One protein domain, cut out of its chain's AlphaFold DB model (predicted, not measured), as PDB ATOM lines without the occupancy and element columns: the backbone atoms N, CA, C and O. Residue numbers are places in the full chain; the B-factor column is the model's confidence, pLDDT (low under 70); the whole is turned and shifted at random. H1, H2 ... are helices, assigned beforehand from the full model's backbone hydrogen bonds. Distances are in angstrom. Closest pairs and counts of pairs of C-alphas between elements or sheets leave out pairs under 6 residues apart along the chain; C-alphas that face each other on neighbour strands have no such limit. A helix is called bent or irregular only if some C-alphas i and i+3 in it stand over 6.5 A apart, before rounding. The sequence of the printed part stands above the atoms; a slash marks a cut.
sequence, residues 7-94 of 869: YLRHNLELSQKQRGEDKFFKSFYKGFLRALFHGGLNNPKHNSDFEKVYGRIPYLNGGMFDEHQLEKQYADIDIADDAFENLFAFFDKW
ATOM      1  N   TYR A   7     182.596 174.522 164.498       89.69
ATOM      2  CA  TYR A   7     182.544 174.268 165.943       89.69
ATOM      3  C   TYR A   7     183.819 174.679 166.690       89.69
ATOM      4  O   TYR A   7     183.755 175.357 167.714       89.69
ATOM      5  N   LEU A   8     184.996 174.284 166.197       90.94
ATOM      6  CA  LEU A   8     186.263 174.614 166.858       90.94
ATOM      7  C   LEU A   8     186.595 176.110 166.763       90.94
ATOM      8  O   LEU A   8     187.108 176.677 167.726       90.94
ATOM      9  N   ARG A   9     186.262 176.758 165.641       89.75
ATOM     10  CA  ARG A   9     186.494 178.190 165.411       89.75
ATOM     11  C   ARG A   9     185.590 179.042 166.298       89.75
ATOM     12  O   ARG A   9     186.086 179.916 167.004       89.75
ATOM     13  N   HIS A  10     184.295 178.735 166.350       90.75
ATOM     14  CA  HIS A  10     183.367 179.427 167.245       90.75
ATOM     15  C   HIS A  10     183.778 179.286 168.718       90.75
ATOM     16  O   HIS A  10     183.739 180.263 169.468       90.75
ATOM     17  N   ASN A  11     184.235 178.102 169.141       89.19
ATOM     18  CA  ASN A  11     184.675 177.891 170.523       89.19
ATOM     19  C   ASN A  11     186.028 178.545 170.853       89.19
ATOM     20  O   ASN A  11     186.244 178.933 172.006       89.19
ATOM     21  N   LEU A  12     186.912 178.731 169.868       90.38
ATOM     22  CA  LEU A  12     188.125 179.542 170.018       90.38
ATOM     23  C   LEU A  12     187.764 181.001 170.309       90.38
ATOM     24  O   LEU A  12     188.208 181.553 171.318       90.38
ATOM     25  N   GLU A  13     186.879 181.595 169.507       88.75
ATOM     26  CA  GLU A  13     186.417 182.972 169.723       88.75
ATOM     27  C   GLU A  13     185.712 183.151 171.074       88.75
ATOM     28  O   GLU A  13     185.885 184.170 171.749       88.75
ATOM     29  N   LEU A  14     184.905 182.167 171.486       85.50
ATOM     30  CA  LEU A  14     184.255 182.171 172.798       85.50
ATOM     31  C   LEU A  14     185.284 182.112 173.933       85.50
ATOM     32  O   LEU A  14     185.183 182.898 174.877       85.50
ATOM     33  N   SER A  15     186.292 181.242 173.820       85.25
ATOM     34  CA  SER A  15     187.367 181.117 174.815       85.25
ATOM     35  C   SER A  15     188.157 182.423 174.953       85.25
ATOM     36  O   SER A  15     188.406 182.878 176.069       85.25
ATOM     37  N   GLN A  16     188.462 183.087 173.835       85.06
ATOM     38  CA  GLN A  16     189.136 184.389 173.822       85.06
ATOM     39  C   GLN A  16     188.290 185.494 174.471       85.06
ATOM     40  O   GLN A  16     188.799 186.271 175.279       85.06
ATOM     41  N   LYS A  17     186.982 185.544 174.175       81.88
ATOM     42  CA  LYS A  17     186.039 186.518 174.766       81.88
ATOM     43  C   LYS A  17     185.831 186.313 176.270       81.88
ATOM     44  O   LYS A  17     185.502 187.263 176.980       81.88
ATOM     45  N   GLN A  18     185.985 185.083 176.760       75.69
ATOM     46  CA  GLN A  18     185.761 184.720 178.164       75.69
ATOM     47  C   GLN A  18     187.044 184.693 179.014       75.69
ATOM     48  O   GLN A  18     186.963 184.401 180.207       75.69
ATOM     49  N   ARG A  19     188.199 185.054 178.443       68.75
ATOM     50  CA  ARG A  19     189.509 185.062 179.110       68.75
ATOM     51  C   ARG A  19     189.593 186.134 180.215       68.75
ATOM     52  O   ARG A  19     189.271 187.298 179.981       68.75
ATOM     53  N   GLY A  20     190.037 185.756 181.418       57.34
ATOM     54  CA  GLY A  20     190.260 186.665 182.558       57.34
ATOM     55  C   GLY A  20     190.575 185.919 183.864       57.34
ATOM     56  O   GLY A  20     190.220 184.752 183.985       57.34
ATOM     57  N   GLU A  21     191.236 186.580 184.828       48.69
ATOM     58  CA  GLU A  21     191.743 185.959 186.077       48.69
ATOM     59  C   GLU A  21     190.650 185.313 186.962       48.69
ATOM     60  O   GLU A  21     190.955 184.370 187.685       48.69
ATOM     61  N   ASP A  22     189.380 185.722 186.815       50.97
ATOM     62  CA  ASP A  22     188.215 185.217 187.571       50.97
ATOM     63  C   ASP A  22     187.188 184.432 186.710       50.97
ATOM     64  O   ASP A  22     186.003 184.359 187.048       50.97
ATOM     65  N   LYS A  23     187.585 183.871 185.554       53.84
ATOM     66  CA  LYS A  23     186.666 183.160 184.633       53.84
ATOM     67  C   LYS A  23     187.121 181.737 184.271       53.84
ATOM     68  O   LYS A  23     188.281 181.374 184.411       53.84
ATOM     69  N   PHE A  24     186.165 180.925 183.800       52.06
ATOM     70  CA  PHE A  24     186.243 179.461 183.622       52.06
ATOM     71  C   PHE A  24     187.324 178.963 182.628       52.06
ATOM     72  O   PHE A  24     187.714 177.801 182.704       52.06
ATOM     73  N   PHE A  25     187.851 179.808 181.729       55.81
ATOM     74  CA  PHE A  25     188.796 179.406 180.673       55.81
ATOM     75  C   PHE A  25     190.096 180.242 180.681       55.81
ATOM     76  O   PHE A  25     190.054 181.465 180.553       55.81
ATOM     77  N   LYS A  26     191.265 179.582 180.805       63.75
ATOM     78  CA  LYS A  26     192.606 180.220 180.767       63.75
ATOM     79  C   LYS A  26     193.087 180.541 179.333       63.75
ATOM     80  O   LYS A  26     193.565 181.647 179.083       63.75
ATOM     81  N   SER A  27     192.955 179.577 178.423       81.69
ATOM     82  CA  SER A  27     193.331 179.592 176.993       81.69
ATOM     83  C   SER A  27     192.432 178.606 176.233       81.69
ATOM     84  O   SER A  27     191.767 177.780 176.871       81.69
ATOM     85  N   PHE A  28     192.415 178.629 174.898       89.38
ATOM     86  CA  PHE A  28     191.626 177.663 174.124       89.38
ATOM     87  C   PHE A  28     192.086 176.216 174.344       89.38
ATOM     88  O   PHE A  28     191.262 175.315 174.513       89.38
ATOM     89  N   TYR A  29     193.397 175.980 174.417       90.25
ATOM     90  CA  TYR A  29     193.930 174.634 174.608       90.25
ATOM     91  C   TYR A  29     193.619 174.062 175.999       90.25
ATOM     92  O   TYR A  29     192.919 173.050 176.108       90.25
ATOM     93  N   LYS A  30     194.088 174.714 177.076       85.62
ATOM     94  CA  LYS A  30     193.842 174.233 178.449       85.62
ATOM     95  C   LYS A  30     192.382 174.351 178.858       85.62
ATOM     96  O   LYS A  30     191.898 173.512 179.611       85.62
ATOM     97  N   GLY A  31     191.721 175.422 178.429       80.69
ATOM     98  CA  GLY A  31     190.358 175.731 178.827       80.69
ATOM     99  C   GLY A  31     189.327 174.860 178.121       80.69
ATOM    100  O   GLY A  31     188.449 174.321 178.784       80.69
ATOM    101  N   PHE A  32     189.434 174.711 176.800       89.44
ATOM    102  CA  PHE A  32     188.395 174.076 175.992       89.44
ATOM    103  C   PHE A  32     188.831 172.722 175.421       89.44
ATOM    104  O   PHE A  32     188.169 171.716 175.677       89.44
ATOM    105  N   LEU A  33     189.949 172.656 174.685       90.94
ATOM    106  CA  LEU A  33     190.339 171.434 173.964       90.94
ATOM    107  C   LEU A  33     190.639 170.253 174.893       90.94
ATOM    108  O   LEU A  33     190.138 169.162 174.639       90.94
ATOM    109  N   ARG A  34     191.382 170.449 175.993       88.19
ATOM    110  CA  ARG A  34     191.664 169.353 176.947       88.19
ATOM    111  C   ARG A  34     190.387 168.765 177.544       88.19
ATOM    112  O   ARG A  34     190.252 167.549 177.654       88.19
ATOM    113  N   ALA A  35     189.434 169.619 177.907       88.06
ATOM    114  CA  ALA A  35     188.152 169.181 178.444       88.06
ATOM    115  C   ALA A  35     187.285 168.497 177.375       88.06
ATOM    116  O   ALA A  35     186.657 167.481 177.666       88.06
ATOM    117  N   LEU A  36     187.303 168.989 176.131       90.44
ATOM    118  CA  LEU A  36     186.634 168.345 175.001       90.44
ATOM    119  C   LEU A  36     187.226 166.962 174.697       90.44
ATOM    120  O   LEU A  36     186.471 166.017 174.482       90.44
ATOM    121  N   PHE A  37     188.551 166.821 174.691       89.94
ATOM    122  CA  PHE A  37     189.225 165.555 174.397       89.94
ATOM    123  C   PHE A  37     189.029 164.545 175.530       89.94
ATOM    124  O   PHE A  37     188.451 163.482 175.310       89.94
ATOM    125  N   HIS A  38     189.421 164.894 176.760       86.31
ATOM    126  CA  HIS A  38     189.426 163.950 177.884       86.31
ATOM    127  C   HIS A  38     188.034 163.754 178.497       86.31
ATOM    128  O   HIS A  38     187.691 162.663 178.949       86.31
ATOM    129  N   GLY A  39     187.233 164.820 178.536       81.62
ATOM    130  CA  GLY A  39     185.904 164.832 179.147       81.62
ATOM    131  C   GLY A  39     184.753 164.646 178.162       81.62
ATOM    132  O   GLY A  39     183.687 164.222 178.591       81.62
ATOM    133  N   GLY A  40     184.954 164.940 176.874       86.69
ATOM    134  CA  GLY A  40     183.964 164.749 175.812       86.69
ATOM    135  C   GLY A  40     184.206 163.463 175.032       86.69
ATOM    136  O   GLY A  40     183.545 162.456 175.265       86.69
ATOM    137  N   LEU A  41     185.187 163.489 174.127       88.56
ATOM    138  CA  LEU A  41     185.469 162.408 173.172       88.56
ATOM    139  C   LEU A  41     185.948 161.105 173.842       88.56
ATOM    140  O   LEU A  41     185.730 160.028 173.290       88.56
ATOM    141  N   ASN A  42     186.537 161.188 175.043       86.00
ATOM    142  CA  ASN A  42     187.009 160.049 175.852       86.00
ATOM    143  C   ASN A  42     186.077 159.700 177.043       86.00
ATOM    144  O   ASN A  42     186.395 158.839 177.870       86.00
ATOM    145  N   ASN A  43     184.901 160.330 177.153       83.44
ATOM    146  CA  ASN A  43     183.920 159.983 178.184       83.44
ATOM    147  C   ASN A  43     182.563 159.612 177.560       83.44
ATOM    148  O   ASN A  43     181.985 160.434 176.856       83.44
ATOM    149  N   PRO A  44     182.013 158.416 177.832       77.50
ATOM    150  CA  PRO A  44     180.703 157.989 177.322       77.50
ATOM    151  C   PRO A  44     179.513 158.754 177.913       77.50
ATOM    152  O   PRO A  44     178.414 158.675 177.370       77.50
ATOM    153  N   LYS A  45     179.684 159.409 179.071       80.94
ATOM    154  CA  LYS A  45     178.593 160.049 179.812       80.94
ATOM    155  C   LYS A  45     178.929 161.503 180.093       80.94
ATOM    156  O   LYS A  45     179.940 161.807 180.726       80.94
ATOM    157  N   HIS A  46     178.023 162.387 179.699       85.06
ATOM    158  CA  HIS A  46     178.121 163.820 179.944       85.06
ATOM    159  C   HIS A  46     176.999 164.256 180.885       85.06
ATOM    160  O   HIS A  46     175.882 163.747 180.822       85.06
ATOM    161  N   ASN A  47     177.307 165.159 181.814       85.56
ATOM    162  CA  ASN A  47     176.295 165.759 182.680       85.56
ATOM    163  C   ASN A  47     175.704 167.013 182.012       85.56
ATOM    164  O   ASN A  47     176.250 167.532 181.037       85.56
ATOM    165  N   SER A  48     174.611 167.541 182.568       84.50
ATOM    166  CA  SER A  48     173.929 168.713 182.003       84.50
ATOM    167  C   SER A  48     174.817 169.953 181.907       84.50
ATOM    168  O   SER A  48     174.588 170.808 181.060       84.50
ATOM    169  N   ASP A  49     175.799 170.093 182.797       86.00
ATOM    170  CA  ASP A  49     176.683 171.257 182.798       86.00
ATOM    171  C   ASP A  49     177.752 171.154 181.707       86.00
ATOM    172  O   ASP A  49     178.072 172.160 181.080       86.00
ATOM    173  N   PHE A  50     178.226 169.943 181.403       87.00
ATOM    174  CA  PHE A  50     179.077 169.682 180.247       87.00
ATOM    175  C   PHE A  50     178.325 169.957 178.943       87.00
ATOM    176  O   PHE A  50     178.815 170.708 178.103       87.00
ATOM    177  N   GLU A  51     177.109 169.424 178.787       85.38
ATOM    178  CA  GLU A  51     176.319 169.610 177.562       85.38
ATOM    179  C   GLU A  51     175.958 171.080 177.301       85.38
ATOM    180  O   GLU A  51     175.895 171.501 176.149       85.38
ATOM    181  N   LYS A  52     175.782 171.903 178.343       85.12
ATOM    182  CA  LYS A  52     175.582 173.357 178.174       85.12
ATOM    183  C   LYS A  52     176.795 174.060 177.566       85.12
ATOM    184  O   LYS A  52     176.623 175.080 176.906       85.12
ATOM    185  N   VAL A  53     178.000 173.561 177.836       83.31
ATOM    186  CA  VAL A  53     179.262 174.190 177.422       83.31
ATOM    187  C   VAL A  53     179.748 173.634 176.085       83.31
ATOM    188  O   VAL A  53     180.114 174.404 175.205       83.31
ATOM    189  N   TYR A  54     179.734 172.311 175.919       86.50
ATOM    190  CA  TYR A  54     180.298 171.617 174.754       86.50
ATOM    191  C   TYR A  54     179.225 171.096 173.785       86.50
ATOM    192  O   TYR A  54     179.528 170.634 172.688       86.50
ATOM    193  N   GLY A  55     177.948 171.164 174.159       87.12
ATOM    194  CA  GLY A  55     176.874 170.554 173.385       87.12
ATOM    195  C   GLY A  55     176.939 169.030 173.410       87.12
ATOM    196  O   GLY A  55     177.561 168.414 174.280       87.12
ATOM    197  N   ARG A  56     176.283 168.409 172.428       84.56
ATOM    198  CA  ARG A  56     176.250 166.951 172.310       84.56
ATOM    199  C   ARG A  56     177.470 166.450 171.538       84.56
ATOM    200  O   ARG A  56     177.576 166.648 170.322       84.56
ATOM    201  N   ILE A  57     178.381 165.802 172.256       88.12
ATOM    202  CA  ILE A  57     179.658 165.298 171.744       88.12
ATOM    203  C   ILE A  57     179.629 163.766 171.736       88.12
ATOM    204  O   ILE A  57     179.215 163.177 172.730       88.12
ATOM    205  N   PRO A  58     180.040 163.096 170.645       85.44
ATOM    206  CA  PRO A  58     180.148 161.646 170.653       85.44
ATOM    207  C   PRO A  58     181.391 161.188 171.417       85.44
ATOM    208  O   PRO A  58     182.456 161.792 171.331       85.44
ATOM    209  N   TYR A  59     181.274 160.066 172.100       83.62
ATOM    210  CA  TYR A  59     182.381 159.275 172.597       83.62
ATOM    211  C   TYR A  59     182.981 158.441 171.459       83.62
ATOM    212  O   TYR A  59     182.298 157.621 170.843       83.62
ATOM    213  N   LEU A  60     184.272 158.638 171.193       78.69
ATOM    214  CA  LEU A  60     185.021 157.953 170.134       78.69
ATOM    215  C   LEU A  60     186.079 156.987 170.690       78.69
ATOM    216  O   LEU A  60     186.877 156.473 169.919       78.69
ATOM    217  N   ASN A  61     186.037 156.674 171.991       71.88
ATOM    218  CA  ASN A  61     187.057 155.922 172.740       71.88
ATOM    219  C   ASN A  61     188.346 156.704 173.049       71.88
ATOM    220  O   ASN A  61     188.664 157.720 172.434       71.88
ATOM    221  N   GLY A  62     189.061 156.219 174.066       58.47
ATOM    222  CA  GLY A  62     190.201 156.873 174.680       58.47
ATOM    223  C   GLY A  62     191.515 156.764 173.936       58.47
ATOM    224  O   GLY A  62     192.268 157.704 174.033       58.47
ATOM    225  N   GLY A  63     191.794 155.742 173.123       69.00
ATOM    226  CA  GLY A  63     193.146 155.574 172.548       69.00
ATOM    227  C   GLY A  63     193.752 156.855 171.935       69.00
ATOM    228  O   GLY A  63     194.822 157.288 172.346       69.00
ATOM    229  N   MET A  64     193.028 157.519 171.024       73.69
ATOM    230  CA  MET A  64     193.471 158.770 170.380       73.69
ATOM    231  C   MET A  64     193.263 160.032 171.241       73.69
ATOM    232  O   MET A  64     193.927 161.043 171.025       73.69
ATOM    233  N   PHE A  65     192.326 159.995 172.193       83.25
ATOM    234  CA  PHE A  65     191.925 161.136 173.033       83.25
ATOM    235  C   PHE A  65     192.303 160.936 174.513       83.25
ATOM    236  O   PHE A  65     191.707 161.535 175.414       83.25
ATOM    237  N   ASP A  66     193.253 160.044 174.775       79.56
ATOM    238  CA  ASP A  66     193.829 159.768 176.081       79.56
ATOM    239  C   ASP A  66     194.845 160.861 176.381       79.56
ATOM    240  O   ASP A  66     195.496 161.405 175.489       79.56
ATOM    241  N   GLU A  67     194.992 161.172 177.665       84.44
ATOM    242  CA  GLU A  67     195.934 162.199 178.083       84.44
ATOM    243  C   GLU A  67     197.364 161.800 177.690       84.44
ATOM    244  O   GLU A  67     197.897 160.764 178.130       84.44
ATOM    245  N   HIS A  68     197.974 162.645 176.860       83.06
ATOM    246  CA  HIS A  68     199.261 162.376 176.239       83.06
ATOM    247  C   HIS A  68     200.392 162.458 177.273       83.06
ATOM    248  O   HIS A  68     200.312 163.182 178.269       83.06
ATOM    249  N   GLN A  69     201.505 161.757 177.032       81.94
ATOM    250  CA  GLN A  69     202.651 161.753 177.951       81.94
ATOM    251  C   GLN A  69     203.167 163.169 178.251       81.94
ATOM    252  O   GLN A  69     203.496 163.469 179.396       81.94
ATOM    253  N   LEU A  70     203.189 164.051 177.249       84.94
ATOM    254  CA  LEU A  70     203.594 165.451 177.423       84.94
ATOM    255  C   LEU A  70     202.644 166.227 178.342       84.94
ATOM    256  O   LEU A  70     203.110 167.020 179.151       84.94
ATOM    257  N   GLU A  71     201.336 165.982 178.264       86.25
ATOM    258  CA  GLU A  71     200.351 166.635 179.137       86.25
ATOM    259  C   GLU A  71     200.504 166.170 180.590       86.25
ATOM    260  O   GLU A  71     200.386 166.975 181.512       86.25
ATOM    261  N   LYS A  72     200.850 164.890 180.790       85.62
ATOM    262  CA  LYS A  72     201.155 164.321 182.113       85.62
ATOM    263  C   LYS A  72     202.467 164.851 182.689       85.62
ATOM    264  O   LYS A  72     202.543 165.140 183.878       85.62
ATOM    265  N   GLN A  73     203.507 164.950 181.860       87.19
ATOM    266  CA  GLN A  73     204.840 165.395 182.283       87.19
ATOM    267  C   GLN A  73     204.910 166.905 182.522       87.19
ATOM    268  O   GLN A  73     205.623 167.353 183.418       87.19
ATOM    269  N   TYR A  74     204.164 167.686 181.743       87.12
ATOM    270  CA  TYR A  74     204.180 169.141 181.784       87.12
ATOM    271  C   TYR A  74     202.775 169.668 182.076       87.12
ATOM    272  O   TYR A  74     202.092 170.162 181.185       87.12
ATOM    273  N   ALA A  75     202.353 169.618 183.343       82.06
ATOM    274  CA  ALA A  75     201.017 170.061 183.766       82.06
ATOM    275  C   ALA A  75     200.686 171.514 183.353       82.06
ATOM    276  O   ALA A  75     199.522 171.871 183.150       82.06
ATOM    277  N   ASP A  76     201.720 172.346 183.192       84.38
ATOM    278  CA  ASP A  76     201.592 173.736 182.777       84.38
ATOM    279  C   ASP A  76     201.682 173.975 181.263       84.38
ATOM    280  O   ASP A  76     201.568 175.132 180.852       84.38
ATOM    281  N   ILE A  77     201.791 172.934 180.431       87.06
ATOM    282  CA  ILE A  77     201.828 173.075 178.969       87.06
ATOM    283  C   ILE A  77     200.577 173.788 178.456       87.06
ATOM    284  O   ILE A  77     199.448 173.362 178.702       87.06
ATOM    285  N   ASP A  78     200.777 174.908 177.769       88.62
ATOM    286  CA  ASP A  78     199.706 175.687 177.168       88.62
ATOM    287  C   ASP A  78     200.108 176.129 175.765       88.62
ATOM    288  O   ASP A  78     201.260 176.504 175.537       88.62
ATOM    289  N   ILE A  79     199.163 176.072 174.834       90.19
ATOM    290  CA  ILE A  79     199.377 176.468 173.443       90.19
ATOM    291  C   ILE A  79     198.629 177.777 173.235       90.19
ATOM    292  O   ILE A  79     197.449 177.886 173.567       90.19
ATOM    293  N   ALA A  80     199.334 178.775 172.710       90.62
ATOM    294  CA  ALA A  80     198.772 180.096 172.498       90.62
ATOM    295  C   ALA A  80     197.676 180.077 171.415       90.62
ATOM    296  O   ALA A  80     197.755 179.341 170.430       90.62
ATOM    297  N   ASP A  81     196.635 180.885 171.628       91.44
ATOM    298  CA  ASP A  81     195.441 180.919 170.776       91.44
ATOM    299  C   ASP A  81     195.770 181.304 169.315       91.44
ATOM    300  O   ASP A  81     195.158 180.779 168.385       91.44
ATOM    301  N   ASP A  82     196.788 182.147 169.103       91.88
ATOM    302  CA  ASP A  82     197.284 182.574 167.785       91.88
ATOM    303  C   ASP A  82     197.800 181.402 166.930       91.88
ATOM    304  O   ASP A  82     197.673 181.411 165.701       91.88
ATOM    305  N   ALA A  83     198.329 180.345 167.553       92.44
ATOM    306  CA  ALA A  83     198.701 179.124 166.845       92.44
ATOM    307  C   ALA A  83     197.471 178.429 166.231       92.44
ATOM    308  O   ALA A  83     197.529 177.976 165.085       92.44
ATOM    309  N   PHE A  84     196.346 178.389 166.953       93.12
ATOM    310  CA  PHE A  84     195.099 177.789 166.464       93.12
ATOM    311  C   PHE A  84     194.408 178.660 165.419       93.12
ATOM    312  O   PHE A  84     193.881 178.122 164.448       93.12
ATOM    313  N   GLU A  85     194.459 179.988 165.554       92.75
ATOM    314  CA  GLU A  85     193.963 180.907 164.519       92.75
ATOM    315  C   GLU A  85     194.647 180.645 163.173       92.75
ATOM    316  O   GLU A  85     193.976 180.478 162.150       92.75
ATOM    317  N   ASN A  86     195.980 180.542 163.189       93.19
ATOM    318  CA  ASN A  86     196.777 180.234 162.005       93.19
ATOM    319  C   ASN A  86     196.461 178.838 161.448       93.19
ATOM    320  O   ASN A  86     196.345 178.673 160.231       93.19
ATOM    321  N   LEU A  87     196.297 177.842 162.325       92.00
ATOM    322  CA  LEU A  87     195.976 176.468 161.935       92.00
ATOM    323  C   LEU A  87     194.598 176.375 161.270       92.00
ATOM    324  O   LEU A  87     194.483 175.821 160.179       92.00
ATOM    325  N   PHE A  88     193.565 176.953 161.883       91.69
ATOM    326  CA  PHE A  88     192.215 176.951 161.324       91.69
ATOM    327  C   PHE A  88     192.153 177.771 160.034       91.69
ATOM    328  O   PHE A  88     191.584 177.313 159.051       91.69
ATOM    329  N   ALA A  89     192.823 178.929 159.960       91.19
ATOM    330  CA  ALA A  89     192.913 179.698 158.714       91.19
ATOM    331  C   ALA A  89     193.619 178.928 157.583       91.19
ATOM    332  O   ALA A  89     193.373 179.187 156.402       91.19
ATOM    333  N   PHE A  90     194.518 178.000 157.919       90.62
ATOM    334  CA  PHE A  90     195.103 177.081 156.951       90.62
ATOM    335  C   PHE A  90     194.130 175.958 156.566       90.62
ATOM    336  O   PHE A  90     193.957 175.719 155.372       90.62
ATOM    337  N   PHE A  91     193.486 175.298 157.533       87.12
ATOM    338  CA  PHE A  91     192.545 174.200 157.279       87.12
ATOM    339  C   PHE A  91     191.308 174.630 156.489       87.12
ATOM    340  O   PHE A  91     190.901 173.881 155.606       87.12
ATOM    341  N   ASP A  92     190.801 175.847 156.697       86.38
ATOM    342  CA  ASP A  92     189.642 176.399 155.977       86.38
ATOM    343  C   ASP A  92     189.915 176.654 154.484       86.38
ATOM    344  O   ASP A  92     189.001 176.906 153.700       86.38
ATOM    345  N   LYS A  93     191.183 176.583 154.047       88.56
ATOM    346  CA  LYS A  93     191.533 176.623 152.615       88.56
ATOM    347  C   LYS A  93     191.171 175.326 151.890       88.56
ATOM    348  O   LYS A  93     191.208 175.314 150.655       88.56
ATOM    349  N   TRP A  94     190.861 174.272 152.643       86.12
ATOM    350  CA  TRP A  94     190.663 172.911 152.169       86.12
ATOM    351  C   TRP A  94     189.276 172.384 152.549       86.12
ATOM    352  O   TRP A  94     188.722 172.720 153.595       86.12
TER     353      TRP A  94
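Overview. This is residues 7 to 94 of the 869 residues of the protein "Site-specific DNA-methyltransferase (adenine-specific)" of Bacteroides luti (UniProt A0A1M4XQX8). Five short helices gather loosely round H2, which lies in the middle: H1 and H5 run nearly side by side, opposite ways, and meet the beginning of H2, where H1 and H2 form a helical hairpin opened like a V. H3 and H4 lie on opposite sides of H2, H3 near it and H4 well away from it, and the long link of residues 55 to 68 passes round the last residues of H2 to join them. The printed part has 88 residues with five named helices, H1 to H5 in chain order, and no named strand; its class is all helix, with 48 residues in the helices. The whole is compact, with a radius of gyration of the C-alphas of 13.5 A, and spans 34 by 31 by 29 A.

Along the chain. Find C-alpha 7 at (182.544, 174.268, 165.943); from there H1 runs through residues 7 to 17, 15.5 A long. H2, residues 28 to 41, begins at C-alpha 28 at (191.626, 177.663, 174.124) and is 16.5 A long. H2 is irregular, but only just: C-alphas 31 and 34 are 6.8 A apart. Next come H3, residues 48 to 54, and H4, residues 69 to 73. Go on to H5, residues 81 to 91, 15.4 A long, which ends at C-alpha 91 at (192.545, 174.200, 157.279).

Arrangement. Begin at H1, which touches H2; the closest C-alphas, of Ser 15 and Phe 28, are 5.5 A apart. This hairpin has a steep tilt of 41 degrees, and H2 touches H1 with residues 28 to 32 alone. H1 also touches H5, at a shallow tilt of 25 degrees, opposite ways; their closest C-alphas, of Arg 9 and Phe 88, are 7.1 A apart. H2 and H5 are close but not clearly touching, with the C-alphas of Phe 28 and Asp 81 closest at 6.0 A. H2 and H3 are also close but not clearly touching, with the C-alphas of Leu 36 and Tyr 54 closest at 7.1 A, at a steep tilt of 56 degrees. H4 is apart from H1, H2, H3 and H5. In H1, H4 and H5 every O i to N i+4 pair is within hydrogen-bond range; in H2 it is 8 of 10 and in H3 2 of 3.

Size, cuts and confidence. Look for the two C-alphas farthest apart at Asp 22 and Trp 94, 37.6 A from each other. The printed part, residues 7 to 94, has no cut. The link from H3 to H4 is long; the other three links are short. The mean pLDDT of the printed part is 83.1, and you will find values under 70 at residues 19 to 26 and 62 to 63.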